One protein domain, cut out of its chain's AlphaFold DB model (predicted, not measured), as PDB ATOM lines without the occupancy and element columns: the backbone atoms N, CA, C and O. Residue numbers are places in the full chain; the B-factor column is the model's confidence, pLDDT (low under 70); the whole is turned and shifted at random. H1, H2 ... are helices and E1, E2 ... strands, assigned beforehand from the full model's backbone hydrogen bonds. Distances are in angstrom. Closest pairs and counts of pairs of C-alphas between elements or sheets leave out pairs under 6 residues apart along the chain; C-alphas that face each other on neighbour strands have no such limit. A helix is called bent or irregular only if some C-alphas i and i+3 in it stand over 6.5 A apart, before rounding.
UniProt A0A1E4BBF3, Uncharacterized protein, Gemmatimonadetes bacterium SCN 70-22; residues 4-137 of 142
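This is residues 4 to 137 of the 142 residues of an uncharacterized protein of Gemmatimonadetes bacterium SCN 70-22 (UniProt A0A1E4BBF3). One strongly twisted sheet of eight strands has two long helices, H1 and H2, packed side by side over one of its faces, while no named helix covers the other face. The sheet curls round H1, which lies over the half with E8, E7 and E6, and H2 covers E3 and E4 in the other half. The printed part has 134 residues, with two named helices and eight named strands in the order E1 E2 E3 E4 H1 E5 E6 E7 E8 H2; the sheet runs E1 E2 E3 E4 E8 E7 E6 E5, all antiparallel. The class is mixed, helices and strands, in two layers, that is, with the helices on one face of a sheet. The whole is compact, with a radius of gyration of the C-alphas of 14.2 A, and rounded, spanning 37 by 34 by 30 A.

E1 is residues 4 to 6, 6.9 A from first to last C-alpha, and begins at C-alpha 4 at (1.159, -6.595, 38.992). E2, residues 11 to 15, measures 13.3 A, E3, residues 21 to 26, 13.6 A, and E4, residues 29 to 35, 17.4 A. H1, residues 38 to 59, is the longest helix by residues and measures 30.9 A, from C-alpha 38 at (-16.327, 11.333, 30.386). H1 is irregular, with C-alphas 43 and 46 at 7.2 A and a kink of 38 degrees near residue 45. E5, residues 74 to 77, and E6, residues 82 to 85, are short strands. E7, residues 90 to 96, measures 17.1 A, and E8, residues 105 to 110, 16.7 A. H2, residues 117 to 135, measures 26.5 A and ends at C-alpha 135 at (-10.162, 10.631, 42.559).

E1 E2 E3 E4 form a meander, each strand the antiparallel neighbour of the one before, and E5 E6 E7 E8 form another. E1 and E2 form a hairpin, with N 5 and O 13 at 2.9 A. E2 and E3 form a hairpin, with N 12 and O 25 at 2.9 A. E3 and E4 form a hairpin, with N 24 and O 31 at 2.8 A. The two meanders are joined where E4 and E8 are neighbours, at 160 degrees, with N 32 and O 107 at 2.8 A. E7 and E8 form a hairpin, with N 93 and O 108 at 2.8 A. E6 and E7 form a hairpin, with N 84 and O 92 at 2.8 A, and so do E5 and E6, with N 76 and O 83 at 2.9 A. The edge strands are E1 and E5, which are apart, and from edge to edge the strands' lines turn by 174 degrees. H2 is on the sheet at a height over the sheet of 8.4 A. It lies over E3 and E4 and only just runs slantwise to the strands, at 30.2 degrees to E3 on the local plane; the closest C-alphas of H2 and E4 are those of Ala 124 and Ile 30, 6.1 A apart. H1 is on the same face; its closest C-alphas to E7 are those of Trp 49 and Leu 91, 7.0 A apart. H1 and H2 touch, closest at the C-alphas of Leu 48 and Met 127, 5.8 A apart, and run opposite ways at a steep tilt of 40 degrees. In H2 every O i to N i+4 pair is within hydrogen-bond range, and in H1 16 of 18 are.

The two C-alphas farthest apart are those of Pro 61 and Gly 100, at 42.5 A. The printed part has no cut. The link from H1 to E5 is long; its residues 60 to 73 have C-alphas 15 to 22 A from the mean of the C-alphas. The mean pLDDT of the printed part is 92.7, and residues 98 to 102 and residue 137 are under 70.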
ATOM      1  N   ILE A   4       0.974  -6.450  40.441       93.94
ATOM      2  CA  ILE A   4       1.159  -6.595  38.992       93.94
ATOM      3  C   ILE A   4       1.059  -8.078  38.668       93.94
ATOM      4  O   ILE A   4       1.752  -8.893  39.276       93.94
ATOM      5  N   LEU A   5       0.185  -8.420  37.730       93.88
ATOM      6  CA  LEU A   5      -0.071  -9.787  37.311       93.88
ATOM      7  C   LEU A   5       0.119  -9.879  35.800       93.88
ATOM      8  O   LEU A   5      -0.429  -9.060  35.063       93.88
ATOM      9  N   ALA A   6       0.864 -10.887  35.348       91.94
ATOM     10  CA  ALA A   6       0.942 -11.209  33.929       91.94
ATOM     11  C   ALA A   6      -0.452 -11.602  33.407       91.94
ATOM     12  O   ALA A   6      -1.193 -12.330  34.075       91.94
ATOM     13  N   ASP A   7      -0.804 -11.111  32.224       89.19
ATOM     14  CA  ASP A   7      -2.113 -11.284  31.591       89.19
ATOM     15  C   ASP A   7      -1.945 -11.690  30.117       89.19
ATOM     16  O   ASP A   7      -2.215 -10.927  29.188       89.19
ATOM     17  N   GLY A   8      -1.435 -12.909  29.914       83.88
ATOM     18  CA  GLY A   8      -1.115 -13.460  28.596       83.88
ATOM     19  C   GLY A   8       0.146 -12.860  27.966       83.88
ATOM     20  O   GLY A   8       0.961 -12.220  28.633       83.88
ATOM     21  N   ASP A   9       0.314 -13.084  26.662       76.44
ATOM     22  CA  ASP A   9       1.499 -12.633  25.932       76.44
ATOM     23  C   ASP A   9       1.540 -11.100  25.843       76.44
ATOM     24  O   ASP A   9       0.684 -10.468  25.216       76.44
ATOM     25  N   ASN A  10       2.575 -10.502  26.443       73.75
ATOM     26  CA  ASN A  10       2.828  -9.053  26.474       73.75
ATOM     27  C   ASN A  10       1.713  -8.221  27.140       73.75
ATOM     28  O   ASN A  10       1.497  -7.056  26.779       73.75
ATOM     29  N   GLY A  11       0.991  -8.828  28.085       91.00
ATOM     30  CA  GLY A  11      -0.045  -8.179  28.876       91.00
ATOM     31  C   GLY A  11       0.299  -8.164  30.361       91.00
ATOM     32  O   GLY A  11       0.746  -9.169  30.908       91.00
ATOM     33  N   HIS A  12       0.040  -7.041  31.028       94.69
ATOM     34  CA  HIS A  12       0.020  -6.962  32.491       94.69
ATOM     35  C   HIS A  12      -1.279  -6.330  32.952       94.69
ATOM     36  O   HIS A  12      -1.770  -5.391  32.328       94.69
ATOM     37  N   ARG A  13      -1.799  -6.774  34.091       95.38
ATOM     38  CA  ARG A  13      -2.856  -6.065  34.810       95.38
ATOM     39  C   ARG A  13      -2.373  -5.638  36.185       95.38
ATOM     40  O   ARG A  13      -1.630  -6.357  36.852       95.38
ATOM     41  N   LEU A  14      -2.799  -4.452  36.588       96.19
ATOM     42  CA  LEU A  14      -2.540  -3.876  37.895       96.19
ATOM     43  C   LEU A  14      -3.833  -3.941  38.700       96.19
ATOM     44  O   LEU A  14      -4.867  -3.437  38.257       96.19
ATOM     45  N   GLU A  15      -3.767  -4.546  39.880       95.12
ATOM     46  CA  GLU A  15      -4.890  -4.671  40.808       95.12
ATOM     47  C   GLU A  15      -4.629  -3.892  42.099       95.12
ATOM     48  O   GLU A  15      -3.498  -3.851  42.596       95.12
ATOM     49  N   ASN A  16      -5.680  -3.282  42.652       91.38
ATOM     50  CA  ASN A  16      -5.641  -2.670  43.978       91.38
ATOM     51  C   ASN A  16      -5.720  -3.734  45.099       91.38
ATOM     52  O   ASN A  16      -5.694  -4.942  44.850       91.38
ATOM     53  N   ALA A  17      -5.810  -3.285  46.356       90.00
ATOM     54  CA  ALA A  17      -5.891  -4.180  47.513       90.00
ATOM     55  C   ALA A  17      -7.154  -5.066  47.514       90.00
ATOM     56  O   ALA A  17      -7.085  -6.204  47.975       90.00
ATOM     57  N   ASP A  18      -8.252  -4.579  46.931       90.00
ATOM     58  CA  ASP A  18      -9.538  -5.282  46.834       90.00
ATOM     59  C   ASP A  18      -9.602  -6.260  45.646       90.00
ATOM     60  O   ASP A  18     -10.636  -6.875  45.396       90.00
ATOM     61  N   GLY A  19      -8.512  -6.393  44.879       89.69
ATOM     62  CA  GLY A  19      -8.462  -7.228  43.675       89.69
ATOM     63  C   GLY A  19      -9.141  -6.601  42.453       89.69
ATOM     64  O   GLY A  19      -9.342  -7.270  41.441       89.69
ATOM     65  N   ARG A  20      -9.497  -5.314  42.505       90.75
ATOM     66  CA  ARG A  20     -10.051  -4.590  41.358       90.75
ATOM     67  C   ARG A  20      -8.930  -4.188  40.407       90.75
ATOM     68  O   ARG A  20      -7.957  -3.565  40.827       90.75
ATOM     69  N   THR A  21      -9.096  -4.466  39.114       92.81
ATOM     70  CA  THR A  21      -8.200  -3.939  38.076       92.81
ATOM     71  C   THR A  21      -8.291  -2.414  38.016       92.81
ATOM     72  O   THR A  21      -9.361  -1.865  37.757       92.81
ATOM     73  N   ILE A  22      -7.158  -1.749  38.230       94.31
ATOM     74  CA  ILE A  22      -7.015  -0.285  38.185       94.31
ATOM     75  C   ILE A  22      -6.216   0.180  36.968       94.31
ATOM     76  O   ILE A  22      -6.429   1.283  36.471       94.31
ATOM     77  N   ALA A  23      -5.352  -0.681  36.431       96.31
ATOM     78  CA  ALA A  23      -4.643  -0.431  35.186       96.31
ATOM     79  C   ALA A  23      -4.391  -1.726  34.414       96.31
ATOM     80  O   ALA A  23      -4.389  -2.818  34.981       96.31
ATOM     81  N   SER A  24      -4.137  -1.608  33.119       96.50
ATOM     82  CA  SER A  24      -3.573  -2.679  32.308       96.50
ATOM     83  C   SER A  24      -2.524  -2.130  31.353       96.50
ATOM     84  O   SER A  24      -2.538  -0.958  30.984       96.50
ATOM     85  N   ILE A  25      -1.589  -2.990  30.976       96.81
ATOM     86  CA  ILE A  25      -0.568  -2.728  29.976       96.81
ATOM     87  C   ILE A  25      -0.777  -3.751  28.881       96.81
ATOM     88  O   ILE A  25      -0.742  -4.951  29.146       96.81
ATOM     89  N   ARG A  26      -0.994  -3.291  27.653       94.62
ATOM     90  CA  ARG A  26      -1.130  -4.181  26.503       94.62
ATOM     91  C   ARG A  26      -0.649  -3.488  25.248       94.62
ATOM     92  O   ARG A  26      -1.005  -2.342  25.010       94.62
ATOM     93  N   ASN A  27       0.136  -4.183  24.426       90.31
ATOM     94  CA  ASN A  27       0.612  -3.662  23.138       90.31
ATOM     95  C   ASN A  27       1.242  -2.257  23.245       90.31
ATOM     96  O   ASN A  27       1.004  -1.404  22.391       90.31
ATOM     97  N   ARG A  28       2.042  -2.018  24.298       90.44
ATOM     98  CA  ARG A  28       2.669  -0.715  24.611       90.44
ATOM     99  C   ARG A  28       1.673   0.410  24.901       90.44
ATOM    100  O   ARG A  28       1.981   1.576  24.692       90.44
ATOM    101  N   ALA A  29       0.489   0.077  25.382       96.19
ATOM    102  CA  ALA A  29      -0.472   1.049  25.855       96.19
ATOM    103  C   ALA A  29      -0.761   0.804  27.334       96.19
ATOM    104  O   ALA A  29      -0.864  -0.347  27.757       96.19
ATOM    105  N   ILE A  30      -0.864   1.884  28.103       97.88
ATOM    106  CA  ILE A  30      -1.260   1.858  29.511       97.88
ATOM    107  C   ILE A  30      -2.699   2.326  29.572       97.88
ATOM    108  O   ILE A  30      -2.973   3.486  29.270       97.88
ATOM    109  N   ARG A  31      -3.607   1.446  29.982       97.12
ATOM    110  CA  ARG A  31      -5.005   1.789  30.223       97.12
ATOM    111  C   ARG A  31      -5.262   1.922  31.713       97.12
ATOM    112  O   ARG A  31      -4.903   1.030  32.472       97.12
ATOM    113  N   LEU A  32      -5.911   3.006  32.111       97.19
ATOM    114  CA  LEU A  32      -6.321   3.299  33.479       97.19
ATOM    115  C   LEU A  32      -7.842   3.219  33.568       97.19
ATOM    116  O   LEU A  32      -8.543   3.767  32.717       97.19
ATOM    117  N   TYR A  33      -8.337   2.520  34.584       94.12
ATOM    118  CA  TYR A  33      -9.761   2.286  34.813       94.12
ATOM    119  C   TYR A  33     -10.230   3.033  36.058       94.12
ATOM    120  O   TYR A  33      -9.425   3.452  36.883       94.12
ATOM    121  N   GLY A  34     -11.548   3.112  36.237       90.81
ATOM    122  CA  GLY A  34     -12.137   3.634  37.471       90.81
ATOM    123  C   GLY A  34     -12.841   4.975  37.321       90.81
ATOM    124  O   GLY A  34     -13.384   5.457  38.305       90.81
ATOM    125  N   LEU A  35     -12.895   5.522  36.108       93.38
ATOM    126  CA  LEU A  35     -13.510   6.814  35.832       93.38
ATOM    127  C   LEU A  35     -15.033   6.658  35.712       93.38
ATOM    128  O   LEU A  35     -15.538   5.799  34.975       93.38
ATOM    129  N   GLY A  36     -15.765   7.468  36.470       92.94
ATOM    130  CA  GLY A  36     -17.223   7.467  36.533       92.94
ATOM    131  C   GLY A  36     -17.882   8.208  35.370       92.94
ATOM    132  O   GLY A  36     -18.993   7.855  34.969       92.94
ATOM    133  N   SER A  37     -17.196   9.194  34.788       93.12
ATOM    134  CA  SER A  37     -17.721   9.999  33.682       93.12
ATOM    135  C   SER A  37     -16.679  10.336  32.611       93.12
ATOM    136  O   SER A  37     -15.472  10.248  32.825       93.12
ATOM    137  N   GLU A  38     -17.162  10.759  31.444       94.88
ATOM    138  CA  GLU A  38     -16.327  11.333  30.386       94.88
ATOM    139  C   GLU A  38     -15.626  12.611  30.859       94.88
ATOM    140  O   GLU A  38     -14.432  12.773  30.630       94.88
ATOM    141  N   GLN A  39     -16.346  13.488  31.563       94.25
ATOM    142  CA  GLN A  39     -15.788  14.736  32.081       94.25
ATOM    143  C   GLN A  39     -14.630  14.473  33.047       94.25
ATOM    144  O   GLN A  39     -13.604  15.136  32.970       94.25
ATOM    145  N   GLU A  40     -14.784  13.480  33.922       94.50
ATOM    146  CA  GLU A  40     -13.738  13.034  34.842       94.50
ATOM    147  C   GLU A  40     -12.528  12.476  34.084       94.50
ATOM    148  O   GLU A  40     -11.387  12.804  34.404       94.50
ATOM    149  N   ALA A  41     -12.765  11.695  33.023       94.94
ATOM    150  CA  ALA A  41     -11.706  11.190  32.154       94.94
ATOM    151  C   ALA A  41     -10.909  12.320  31.485       94.94
ATOM    152  O   ALA A  41      -9.679  12.265  31.436       94.94
ATOM    153  N   VAL A  42     -11.603  13.356  31.008       95.50
ATOM    154  CA  VAL A  42     -10.981  14.550  30.426       95.50
ATOM    155  C   VAL A  42     -10.247  15.359  31.497       95.50
ATOM    156  O   VAL A  42      -9.118  15.778  31.258       95.50
ATOM    157  N   SER A  43     -10.813  15.536  32.696       94.56
ATOM    158  CA  SER A  43     -10.198  16.367  33.739       94.56
ATOM    159  C   SER A  43      -8.890  15.799  34.288       94.56
ATOM    160  O   SER A  43      -8.008  16.563  34.668       94.56
ATOM    161  N   VAL A  44      -8.728  14.471  34.318       96.38
ATOM    162  CA  VAL A  44      -7.492  13.841  34.822       96.38
ATOM    163  C   VAL A  44      -6.415  13.666  33.746       96.38
ATOM    164  O   VAL A  44      -5.265  13.361  34.072       96.38
ATOM    165  N   VAL A  45      -6.757  13.844  32.461       97.25
ATOM    166  CA  VAL A  45      -5.899  13.424  31.340       97.25
ATOM    167  C   VAL A  45      -4.544  14.137  31.329       97.25
ATOM    168  O   VAL A  45      -3.521  13.523  31.018       97.25
ATOM    169  N   VAL A  46      -4.523  15.425  31.681       97.00
ATOM    170  CA  VAL A  46      -3.311  16.253  31.651       97.00
ATOM    171  C   VAL A  46      -2.408  15.927  32.829       97.00
ATOM    172  O   VAL A  46      -1.217  15.700  32.632       97.00
ATOM    173  N   ALA A  47      -2.969  15.791  34.032       97.25
ATOM    174  CA  ALA A  47      -2.199  15.410  35.212       97.25
ATOM    175  C   ALA A  47      -1.506  14.051  35.012       97.25
ATOM    176  O   ALA A  47      -0.318  13.890  35.287       97.25
ATOM    177  N   LEU A  48      -2.221  13.078  34.444       98.12
ATOM    178  CA  LEU A  48      -1.656  11.769  34.129       98.12
ATOM    179  C   LEU A  48      -0.663  11.818  32.961       98.12
ATOM    180  O   LEU A  48       0.344  11.110  32.995       98.12
ATOM    181  N   TRP A  49      -0.887  12.685  31.968       97.69
ATOM    182  CA  TRP A  49       0.101  12.953  30.922       97.69
ATOM    183  C   TRP A  49       1.415  13.459  31.517       97.69
ATOM    184  O   TRP A  49       2.469  12.960  31.140       97.69
ATOM    185  N   HIS A  50       1.379  14.387  32.477       97.62
ATOM    186  CA  HIS A  50       2.590  14.889  33.133       97.62
ATOM    187  C   HIS A  50       3.339  13.798  33.897       97.62
ATOM    188  O   HIS A  50       4.569  13.758  33.847       97.62
ATOM    189  N   VAL A  51       2.624  12.878  34.553       98.12
ATOM    190  CA  VAL A  51       3.245  11.711  35.202       98.12
ATOM    191  C   VAL A  51       3.953  10.836  34.168       98.12
ATOM    192  O   VAL A  51       5.109  10.456  34.370       98.12
ATOM    193  N   LEU A  52       3.297  10.549  33.043       97.88
ATOM    194  CA  LEU A  52       3.900   9.776  31.961       97.88
ATOM    195  C   LEU A  52       5.108  10.497  31.344       97.88
ATOM    196  O   LEU A  52       6.156   9.883  31.165       97.88
ATOM    197  N   ASP A  53       4.979  11.791  31.049       96.62
ATOM    198  CA  ASP A  53       6.036  12.632  30.484       96.62
ATOM    199  C   ASP A  53       7.268  12.652  31.393       96.62
ATOM    200  O   ASP A  53       8.385  12.478  30.911       96.62
ATOM    201  N   ALA A  54       7.079  12.764  32.712       96.12
ATOM    202  CA  ALA A  54       8.166  12.719  33.685       96.12
ATOM    203  C   ALA A  54       8.892  11.365  33.690       96.12
ATOM    204  O   ALA A  54      10.124  11.326  33.746       96.12
ATOM    205  N   VAL A  55       8.152  10.253  33.598       97.12
ATOM    206  CA  VAL A  55       8.753   8.915  33.494       97.12
ATOM    207  C   VAL A  55       9.528   8.780  32.187       97.12
ATOM    208  O   VAL A  55      10.696   8.406  32.210       97.12
ATOM    209  N   LEU A  56       8.922   9.130  31.052       96.56
ATOM    210  CA  LEU A  56       9.573   9.020  29.746       96.56
ATOM    211  C   LEU A  56      10.812   9.912  29.645       96.56
ATOM    212  O   LEU A  56      11.829   9.471  29.119       96.56
ATOM    213  N   PHE A  57      10.760  11.126  30.187       95.75
ATOM    214  CA  PHE A  57      11.900  12.036  30.212       95.75
ATOM    215  C   PHE A  57      13.064  11.491  31.048       95.75
ATOM    216  O   PHE A  57      14.221  11.622  30.652       95.75
ATOM    217  N   ARG A  58      12.767  10.844  32.182       95.81
ATOM    218  CA  ARG A  58      13.787  10.226  33.038       95.81
ATOM    219  C   ARG A  58      14.488   9.057  32.348       95.81
ATOM    220  O   ARG A  58      15.703   8.931  32.458       95.81
ATOM    221  N   GLU A  59      13.728   8.207  31.665       96.75
ATOM    222  CA  GLU A  59      14.255   6.992  31.028       96.75
ATOM    223  C   GLU A  59      14.881   7.278  29.651       96.75
ATOM    224  O   GLU A  59      15.788   6.572  29.211       96.75
ATOM    225  N   PHE A  60      14.427   8.334  28.968       95.06
ATOM    226  CA  PHE A  60      14.856   8.688  27.618       95.06
ATOM    227  C   PHE A  60      15.219  10.181  27.536       95.06
ATOM    228  O   PHE A  60      14.361  11.004  27.222       95.06
ATOM    229  N   PRO A  61      16.501  10.562  27.703       89.25
ATOM    230  CA  PRO A  61      16.928  11.969  27.653       89.25
ATOM    231  C   PRO A  61      16.622  12.697  26.330       89.25
ATOM    232  O   PRO A  61      16.581  13.921  26.286       89.25
ATOM    233  N   GLY A  62      16.402  11.951  25.238       90.75
ATOM    234  CA  GLY A  62      15.965  12.485  23.942       90.75
ATOM    235  C   GLY A  62      14.446  12.660  23.797       90.75
ATOM    236  O   GLY A  62      13.982  13.026  22.714       90.75
ATOM    237  N   TRP A  63      13.661  12.368  24.838       93.00
ATOM    238  CA  TRP A  63      12.209  12.517  24.835       93.00
ATOM    239  C   TRP A  63      11.815  13.980  24.627       93.00
ATOM    240  O   TRP A  63      12.171  14.867  25.407       93.00
ATOM    241  N   ARG A  64      11.057  14.243  23.559       90.62
ATOM    242  CA  ARG A  64      10.516  15.576  23.289       90.62
ATOM    243  C   ARG A  64       9.336  15.824  24.213       90.62
ATOM    244  O   ARG A  64       8.253  15.287  23.982       90.62
ATOM    245  N   ARG A  65       9.561  16.662  25.222       91.06
ATOM    246  CA  ARG A  65       8.510  17.101  26.137       91.06
ATOM    247  C   ARG A  65       7.410  17.822  25.367       91.06
ATOM    248  O   ARG A  65       7.681  18.581  24.435       91.06
ATOM    249  N   HIS A  66       6.177  17.563  25.769       92.88
ATOM    250  CA  HIS A  66       4.989  18.227  25.248       92.88
ATOM    251  C   HIS A  66       4.166  18.701  26.432       92.88
ATOM    252  O   HIS A  66       3.752  17.871  27.240       92.88
ATOM    253  N   GLU A  67       3.941  20.008  26.506       95.56
ATOM    254  CA  GLU A  67       3.107  20.626  27.532       95.56
ATOM    255  C   GLU A  67       1.684  20.784  26.984       95.56
ATOM    256  O   GLU A  67       1.519  21.575  26.050       95.56
ATOM    257  N   PRO A  68       0.679  20.034  27.477       95.19
ATOM    258  CA  PRO A  68      -0.695  20.122  26.979       95.19
ATOM    259  C   PRO A  68      -1.320  21.513  27.164       95.19
ATOM    260  O   PRO A  68      -1.104  22.146  28.191       95.19
ATOM    261  N   VAL A  69      -2.134  21.966  26.201       94.75
ATOM    262  CA  VAL A  69      -2.996  23.156  26.384       94.75
ATOM    263  C   VAL A  69      -4.339  22.699  26.936       94.75
ATOM    264  O   VAL A  69      -5.056  21.957  26.268       94.75
ATOM    265  N   ILE A  70      -4.670  23.112  28.159       93.06
ATOM    266  CA  ILE A  70      -5.886  22.657  28.849       93.06
ATOM    267  C   ILE A  70      -7.132  23.246  28.180       93.06
ATOM    268  O   ILE A  70      -8.141  22.561  28.027       93.06
ATOM    269  N   GLU A  71      -7.047  24.500  27.746       94.00
ATOM    270  CA  GLU A  71      -8.135  25.255  27.122       94.00
ATOM    271  C   GLU A  71      -8.573  24.655  25.779       94.00
ATOM    272  O   GLU A  71      -9.732  24.793  25.393       94.00
ATOM    273  N   ASP A  72      -7.664  23.943  25.109       94.62
ATOM    274  CA  ASP A  72      -7.901  23.301  23.817       94.62
ATOM    275  C   ASP A  72      -8.201  21.798  23.955       94.62
ATOM    276  O   ASP A  72      -8.193  21.078  22.953       94.62
ATOM    277  N   LEU A  73      -8.469  21.287  25.165       96.50
ATOM    278  CA  LEU A  73      -8.843  19.883  25.345       96.50
ATOM    279  C   LEU A  73     -10.219  19.590  24.750       96.50
ATOM    280  O   LEU A  73     -11.234  20.148  25.160       96.50
ATOM    281  N   HIS A  74     -10.264  18.644  23.820       96.19
ATOM    282  CA  HIS A  74     -11.510  18.158  23.241       96.19
ATOM    283  C   HIS A  74     -11.381  16.708  22.768       96.19
ATOM    284  O   HIS A  74     -10.288  16.139  22.695       96.19
ATOM    285  N   LEU A  75     -12.529  16.106  22.459       97.50
ATOM    286  CA  LEU A  75     -12.612  14.759  21.913       97.50
ATOM    287  C   LEU A  75     -12.641  14.788  20.384       97.50
ATOM    288  O   LEU A  75     -13.377  15.568  19.780       97.50
ATOM    289  N   VAL A  76     -11.869  13.900  19.758       97.25
ATOM    290  CA  VAL A  76     -11.863  13.678  18.307       97.25
ATOM    291  C   VAL A  76     -11.986  12.187  18.022       97.25
ATOM    292  O   VAL A  76     -11.290  11.373  18.621       97.25
ATOM    293  N   HIS A  77     -12.849  11.821  17.078       96.31
ATOM    294  CA  HIS A  77     -13.013  10.441  16.632       96.31
ATOM    295  C   HIS A  77     -12.308  10.235  15.282       96.31
ATOM    296  O   HIS A  77     -12.633  10.918  14.314       96.31
ATOM    297  N   ASP A  78     -11.376   9.281  15.193       93.62
ATOM    298  CA  ASP A  78     -10.598   9.014  13.962       93.62
ATOM    299  C   ASP A  78     -11.171   7.872  13.095       93.62
ATOM    300  O   ASP A  78     -10.614   7.513  12.061       93.62
ATOM    301  N   GLY A  79     -12.295   7.296  13.525       92.56
ATOM    302  CA  GLY A  79     -12.962   6.161  12.883       92.56
ATOM    303  C   GLY A  79     -12.707   4.830  13.594       92.56
ATOM    304  O   GLY A  79     -13.559   3.946  13.530       92.56
ATOM    305  N   ALA A  80     -11.597   4.708  14.324       92.62
ATOM    306  CA  ALA A  80     -11.245   3.522  15.103       92.62
ATOM    307  C   ALA A  80     -11.270   3.782  16.616       92.62
ATOM    308  O   ALA A  80     -11.651   2.899  17.388       92.62
ATOM    309  N   TYR A  81     -10.876   4.982  17.032       94.56
ATOM    310  CA  TYR A  81     -10.743   5.387  18.420       94.56
ATOM    311  C   TYR A  81     -11.325   6.779  18.647       94.56
ATOM    312  O   TYR A  81     -11.370   7.632  17.757       94.56
ATOM    313  N   GLU A  82     -11.715   7.005  19.894       96.56
ATOM    314  CA  GLU A  82     -11.999   8.325  20.428       96.56
ATOM    315  C   GLU A  82     -10.759   8.813  21.180       96.56
ATOM    316  O   GLU A  82     -10.223   8.113  22.040       96.56
ATOM    317  N   TRP A  83     -10.271   9.992  20.824       98.00
ATOM    318  CA  TRP A  83      -9.045  10.579  21.347       98.00
ATOM    319  C   TRP A  83      -9.352  11.834  22.142       98.00
ATOM    320  O   TRP A  83     -10.102  12.684  21.678       98.00
ATOM    321  N   ILE A  84      -8.696  11.978  23.288       97.88
ATOM    322  CA  ILE A  84      -8.557  13.250  23.988       97.88
ATOM    323  C   ILE A  84      -7.309  13.938  23.426       97.88
ATOM    324  O   ILE A  84      -6.208  13.378  23.469       97.88
ATOM    325  N   THR A  85      -7.478  15.132  22.871       97.25
ATOM    326  CA  THR A  85      -6.424  15.908  22.200       97.25
ATOM    327  C   THR A  85      -6.422  17.346  22.702       97.25
ATOM    328  O   THR A  85      -7.469  17.853  23.088       97.25
ATOM    329  N   ASP A  86      -5.262  18.005  22.664       96.06
ATOM    330  CA  ASP A  86      -5.108  19.445  22.938       96.06
ATOM    331  C   ASP A  86      -5.101  20.293  21.647       96.06
ATOM    332  O   ASP A  86      -4.472  21.346  21.571       96.06
ATOM    333  N   GLY A  87      -5.673  19.758  20.563       94.56
ATOM    334  CA  GLY A  87      -5.655  20.356  19.223       94.56
ATOM    335  C   GLY A  87      -4.328  20.226  18.467       94.56
ATOM    336  O   GLY A  87      -4.320  20.280  17.238       94.56
ATOM    337  N   ARG A  88      -3.209  19.987  19.161       95.12
ATOM    338  CA  ARG A  88      -1.881  19.821  18.545       95.12
ATOM    339  C   ARG A  88      -1.447  18.364  18.528       95.12
ATOM    340  O   ARG A  88      -0.765  17.938  17.594       95.12
ATOM    341  N   LYS A  89      -1.813  17.603  19.562       94.12
ATOM    342  CA  LYS A  89      -1.401  16.213  19.735       94.12
ATOM    343  C   LYS A  89      -2.466  15.390  20.477       94.12
ATOM    344  O   LYS A  89      -2.956  15.825  21.519       94.12
ATOM    345  N   PRO A  90      -2.751  14.154  20.026       95.88
ATOM    346  CA  PRO A  90      -3.516  13.212  20.832       95.88
ATOM    347  C   PRO A  90      -2.741  12.854  22.109       95.88
ATOM    348  O   PRO A  90      -1.583  12.428  22.042       95.88
ATOM    349  N   LEU A  91      -3.382  13.015  23.266       97.25
ATOM    350  CA  LEU A  91      -2.790  12.735  24.577       97.25
ATOM    351  C   LEU A  91      -3.104  11.310  25.033       97.25
ATOM    352  O   LEU A  91      -2.207  10.567  25.429       97.25
ATOM    353  N   ALA A  92      -4.377  10.924  24.946       98.19
ATOM    354  CA  ALA A  92      -4.872   9.617  25.358       98.19
ATOM    355  C   ALA A  92      -6.091   9.213  24.524       98.19
ATOM    356  O   ALA A  92      -6.778  10.059  23.955       98.19
ATOM    357  N   ARG A  93      -6.389   7.918  24.470       97.81
ATOM    358  CA  ARG A  93      -7.664   7.408  23.954       97.81
ATOM    359  C   ARG A  93      -8.677   7.335  25.082       97.81
ATOM    360  O   ARG A  93      -8.336   6.881  26.173       97.81
ATOM    361  N   LEU A  94      -9.916   7.704  24.796       97.12
ATOM    362  CA  LEU A  94     -11.053   7.472  25.671       97.12
ATOM    363  C   LEU A  94     -11.679   6.114  25.336       97.12
ATOM    364  O   LEU A  94     -12.004   5.817  24.188       97.12
ATOM    365  N   TYR A  95     -11.866   5.286  26.356       94.31
ATOM    366  CA  TYR A  95     -12.578   4.021  26.263       94.31
ATOM    367  C   TYR A  95     -13.896   4.121  27.013       94.31
ATOM    368  O   TYR A  95     -13.926   4.411  28.208       94.31
ATOM    369  N   ARG A  96     -14.981   3.814  26.301       90.44
ATOM    370  CA  ARG A  96     -16.327   3.678  26.857       90.44
ATOM    371  C   ARG A  96     -16.642   2.199  26.979       90.44
ATOM    372  O   ARG A  96     -16.793   1.493  25.979       90.44
ATOM    373  N   GLU A  97     -16.696   1.704  28.201       77.94
ATOM    374  CA  GLU A  97     -16.983   0.306  28.458       77.94
ATOM    375  C   GLU A  97     -18.467   0.029  28.166       77.94
ATOM    376  O   GLU A  97     -19.367   0.756  28.599       77.94
ATOM    377  N   ARG A  98     -18.749  -1.014  27.377       66.75
ATOM    378  CA  ARG A  98     -20.133  -1.410  27.082       66.75
ATOM    379  C   ARG A  98     -20.793  -1.926  28.368       66.75
ATOM    380  O   ARG A  98     -20.162  -2.648  29.131       66.75
ATOM    381  N   ARG A  99     -22.053  -1.514  28.583       55.75
ATOM    382  CA  ARG A  99     -22.921  -1.749  29.761       55.75
ATOM    383  C   ARG A  99     -22.524  -2.967  30.620       55.75
ATOM    384  O   ARG A  99     -22.506  -4.082  30.112       55.75
ATOM    385  N   GLY A 100     -22.316  -2.754  31.925       57.03
ATOM    386  CA  GLY A 100     -22.147  -3.835  32.913       57.03
ATOM    387  C   GLY A 100     -21.039  -3.640  33.957       57.03
ATOM    388  O   GLY A 100     -20.959  -4.430  34.892       57.03
ATOM    389  N   ARG A 101     -20.198  -2.603  33.840       62.94
ATOM    390  CA  ARG A 101     -19.201  -2.228  34.860       62.94
ATOM    391  C   ARG A 101     -19.612  -0.967  35.615       62.94
ATOM    392  O   ARG A 101     -20.230  -0.078  35.041       62.94
ATOM    393  N   ALA A 102     -19.224  -0.897  36.889       65.56
ATOM    394  CA  ALA A 102     -19.512   0.229  37.779       65.56
ATOM    395  C   ALA A 102     -18.830   1.542  37.352       65.56
ATOM    396  O   ALA A 102     -19.326   2.614  37.672       65.56
ATOM    397  N   THR A 103     -17.718   1.465  36.617       75.94
ATOM    398  CA  THR A 103     -17.002   2.631  36.077       75.94
ATOM    399  C   THR A 103     -16.932   2.516  34.562       75.94
ATOM    400  O   THR A 103     -16.179   1.672  34.069       75.94
ATOM    401  N   PRO A 104     -17.756   3.283  33.829       86.81
ATOM    402  CA  PRO A 104     -17.945   3.088  32.399       86.81
ATOM    403  C   PRO A 104     -16.823   3.683  31.547       86.81
ATOM    404  O   PRO A 104     -16.836   3.471  30.336       86.81
ATOM    405  N   PHE A 105     -15.866   4.404  32.138       94.12
ATOM    406  CA  PHE A 105     -14.793   5.059  31.397       94.12
ATOM    407  C   PHE A 105     -13.406   4.566  31.806       94.12
ATOM    408  O   PHE A 105     -13.129   4.215  32.958       94.12
ATOM    409  N   ALA A 106     -12.524   4.561  30.816       95.44
ATOM    410  CA  ALA A 106     -11.099   4.334  30.959       95.44
ATOM    411  C   ALA A 106     -10.346   5.242  29.984       95.44
ATOM    412  O   ALA A 106     -10.878   5.625  28.943       95.44
ATOM    413  N   ILE A 107      -9.097   5.555  30.302       97.25
ATOM    414  CA  ILE A 107      -8.201   6.316  29.425       97.25
ATOM    415  C   ILE A 107      -6.964   5.491  29.124       97.25
ATOM    416  O   ILE A 107      -6.484   4.749  29.980       97.25
ATOM    417  N   GLU A 108      -6.459   5.589  27.903       98.00
ATOM    418  CA  GLU A 108      -5.309   4.818  27.453       98.00
ATOM    419  C   GLU A 108      -4.234   5.713  26.849       98.00
ATOM    420  O   GLU A 108      -4.479   6.441  25.888       98.00
ATOM    421  N   TYR A 109      -3.019   5.598  27.370       98.12
ATOM    422  CA  TYR A 109      -1.844   6.287  26.862       98.12
ATOM    423  C   TYR A 109      -1.009   5.332  26.026       98.12
ATOM    424  O   TYR A 109      -0.635   4.250  26.483       98.12
ATOM    425  N   VAL A 110      -0.692   5.744  24.801       96.75
ATOM    426  CA  VAL A 110       0.153   4.968  23.892       96.75
ATOM    427  C   VAL A 110       1.611   5.335  24.138       96.75
ATOM    428  O   VAL A 110       2.001   6.496  24.012       96.75
ATOM    429  N   LEU A 111       2.423   4.340  24.477       96.25
ATOM    430  CA  LEU A 111       3.845   4.519  24.719       96.25
ATOM    431  C   LEU A 111       4.634   4.539  23.403       96.25
ATOM    432  O   LEU A 111       4.233   3.914  22.414       96.25
ATOM    433  N   PRO A 112       5.805   5.198  23.386       95.00
ATOM    434  CA  PRO A 112       6.727   5.114  22.262       95.00
ATOM    435  C   PRO A 112       7.157   3.671  21.978       95.00
ATOM    436  O   PRO A 112       7.261   2.844  22.881       95.00
ATOM    437  N   SER A 113       7.478   3.365  20.720       94.31
ATOM    438  CA  SER A 113       7.854   2.006  20.295       94.31
ATOM    439  C   SER A 113       9.109   1.452  20.976       94.31
ATOM    440  O   SER A 113       9.264   0.234  21.045       94.31
ATOM    441  N   TYR A 114       9.981   2.333  21.464       93.62
ATOM    442  CA  TYR A 114      11.206   2.008  22.193       93.62
ATOM    443  C   TYR A 114      11.010   1.907  23.714       93.62
ATOM    444  O   TYR A 114      11.967   1.600  24.423       93.62
ATOM    445  N   ALA A 115       9.805   2.166  24.235       95.31
ATOM    446  CA  ALA A 115       9.524   1.962  25.649       95.31
ATOM    447  C   ALA A 115       9.614   0.468  25.978       95.31
ATOM    448  O   ALA A 115       8.921  -0.357  25.376       95.31
ATOM    449  N   SER A 116      10.483   0.119  26.928       95.06
ATOM    450  CA  SER A 116      10.582  -1.252  27.416       95.06
ATOM    451  C   SER A 116       9.380  -1.600  28.293       95.06
ATOM    452  O   SER A 116       8.670  -0.729  28.805       95.06
ATOM    453  N   GLU A 117       9.177  -2.893  28.513       93.75
ATOM    454  CA  GLU A 117       8.161  -3.396  29.435       93.75
ATOM    455  C   GLU A 117       8.347  -2.846  30.858       93.75
ATOM    456  O   GLU A 117       7.381  -2.407  31.479       93.75
ATOM    457  N   GLY A 118       9.588  -2.765  31.350       94.75
ATOM    458  CA  GLY A 118       9.883  -2.192  32.667       94.75
ATOM    459  C   GLY A 118       9.499  -0.712  32.783       94.75
ATOM    460  O   GLY A 118       8.981  -0.288  33.820       94.75
ATOM    461  N   VAL A 119       9.675   0.069  31.709       96.62
ATOM    462  CA  VAL A 119       9.222   1.469  31.658       96.62
ATOM    463  C   VAL A 119       7.698   1.539  31.660       96.62
ATOM    464  O   VAL A 119       7.130   2.333  32.408       96.62
ATOM    465  N   ALA A 120       7.029   0.681  30.885       96.94
ATOM    466  CA  ALA A 120       5.570   0.607  30.865       96.94
ATOM    467  C   ALA A 120       4.993   0.266  32.248       96.94
ATOM    468  O   ALA A 120       4.056   0.922  32.697       96.94
ATOM    469  N   ILE A 121       5.582  -0.712  32.946       95.88
ATOM    470  CA  ILE A 121       5.189  -1.103  34.306       95.88
ATOM    471  C   ILE A 121       5.380   0.060  35.282       95.88
ATOM    472  O   ILE A 121       4.453   0.401  36.018       95.88
ATOM    473  N   SER A 122       6.547   0.704  35.247       96.50
ATOM    474  CA  SER A 122       6.863   1.831  36.131       96.50
ATOM    475  C   SER A 122       5.909   3.009  35.917       96.50
ATOM    476  O   SER A 122       5.382   3.567  36.881       96.50
ATOM    477  N   ALA A 123       5.640   3.362  34.657       97.75
ATOM    478  CA  ALA A 123       4.682   4.404  34.310       97.75
ATOM    479  C   ALA A 123       3.266   4.036  34.772       97.75
ATOM    480  O   ALA A 123       2.620   4.840  35.437       97.75
ATOM    481  N   ALA A 124       2.807   2.809  34.510       97.75
ATOM    482  CA  ALA A 124       1.466   2.373  34.890       97.75
ATOM    483  C   ALA A 124       1.246   2.428  36.407       97.75
ATOM    484  O   ALA A 124       0.187   2.863  36.851       97.75
ATOM    485  N   GLN A 125       2.243   2.043  37.209       96.56
ATOM    486  CA  GLN A 125       2.163   2.137  38.668       96.56
ATOM    487  C   GLN A 125       2.050   3.586  39.152       96.56
ATOM    488  O   GLN A 125       1.204   3.884  39.998       96.56
ATOM    489  N   LEU A 126       2.889   4.483  38.628       97.50
ATOM    490  CA  LEU A 126       2.888   5.892  39.025       97.50
ATOM    491  C   LEU A 126       1.603   6.598  38.589       97.50
ATOM    492  O   LEU A 126       1.020   7.339  39.373       97.50
ATOM    493  N   MET A 127       1.124   6.321  37.377       98.12
ATOM    494  CA  MET A 127      -0.128   6.878  36.870       98.12
ATOM    495  C   MET A 127      -1.342   6.334  37.624       98.12
ATOM    496  O   MET A 127      -2.229   7.106  37.964       98.12
ATOM    497  N   ALA A 128      -1.385   5.035  37.934       96.00
ATOM    498  CA  ALA A 128      -2.477   4.458  38.717       96.00
ATOM    499  C   ALA A 128      -2.545   5.059  40.126       96.00
ATOM    500  O   ALA A 128      -3.632   5.338  40.621       96.00
ATOM    501  N   ARG A 129      -1.388   5.308  40.752       94.88
ATOM    502  CA  ARG A 129      -1.316   6.013  42.034       94.88
ATOM    503  C   ARG A 129      -1.785   7.465  41.919       94.88
ATOM    504  O   ARG A 129      -2.579   7.897  42.739       94.88
ATOM    505  N   ALA A 130      -1.312   8.199  40.913       96.44
ATOM    506  CA  ALA A 130      -1.726   9.583  40.702       96.44
ATOM    507  C   ALA A 130      -3.234   9.691  40.428       96.44
ATOM    508  O   ALA A 130      -3.885  10.595  40.936       96.44
ATOM    509  N   LEU A 131      -3.804   8.748  39.672       95.62
ATOM    510  CA  LEU A 131      -5.247   8.685  39.453       95.62
ATOM    511  C   LEU A 131      -5.994   8.447  40.768       95.62
ATOM    512  O   LEU A 131      -6.945   9.160  41.049       95.62
ATOM    513  N   ASP A 132      -5.555   7.486  41.580       92.31
ATOM    514  CA  ASP A 132      -6.157   7.231  42.893       92.31
ATOM    515  C   ASP A 132      -6.145   8.488  43.774       92.31
ATOM    516  O   ASP A 132      -7.169   8.843  44.351       92.31
ATOM    517  N   GLU A 133      -5.024   9.214  43.802       92.44
ATOM    518  CA  GLU A 133      -4.906  10.488  44.514       92.44
ATOM    519  C   GLU A 133      -5.903  11.527  43.967       92.44
ATOM    520  O   GLU A 133      -6.646  12.103  44.756       92.44
ATOM    521  N   LEU A 134      -5.999  11.705  42.642       92.06
ATOM    522  CA  LEU A 134      -6.925  12.644  41.986       92.06
ATOM    523  C   LEU A 134      -8.404  12.333  42.253       92.06
ATOM    524  O   LEU A 134      -9.201  13.257  42.399       92.06
ATOM    525  N   LEU A 135      -8.777  11.053  42.319       88.50
ATOM    526  CA  LEU A 135     -10.162  10.631  42.559       88.50
ATOM    527  C   LEU A 135     -10.588  10.757  44.027       88.50
ATOM    528  O   LEU A 135     -11.784  10.816  44.310       88.50
ATOM    529  N   HIS A 136      -9.630  10.801  44.954       83.31
ATOM    530  CA  HIS A 136      -9.886  10.893  46.391       83.31
ATOM    531  C   HIS A 136      -9.550  12.269  46.987       83.31
ATOM    532  O   HIS A 136      -9.618  12.424  48.209       83.31
ATOM    533  N   VAL A 137      -9.219  13.280  46.170       67.75
ATOM    534  CA  VAL A 137      -9.110  14.664  46.658       67.75
ATOM    535  C   VAL A 137     -10.513  15.175  47.030       67.75
ATOM    536  O   VAL A 137     -11.386  15.225  46.161       67.75
TER     537      VAL A 137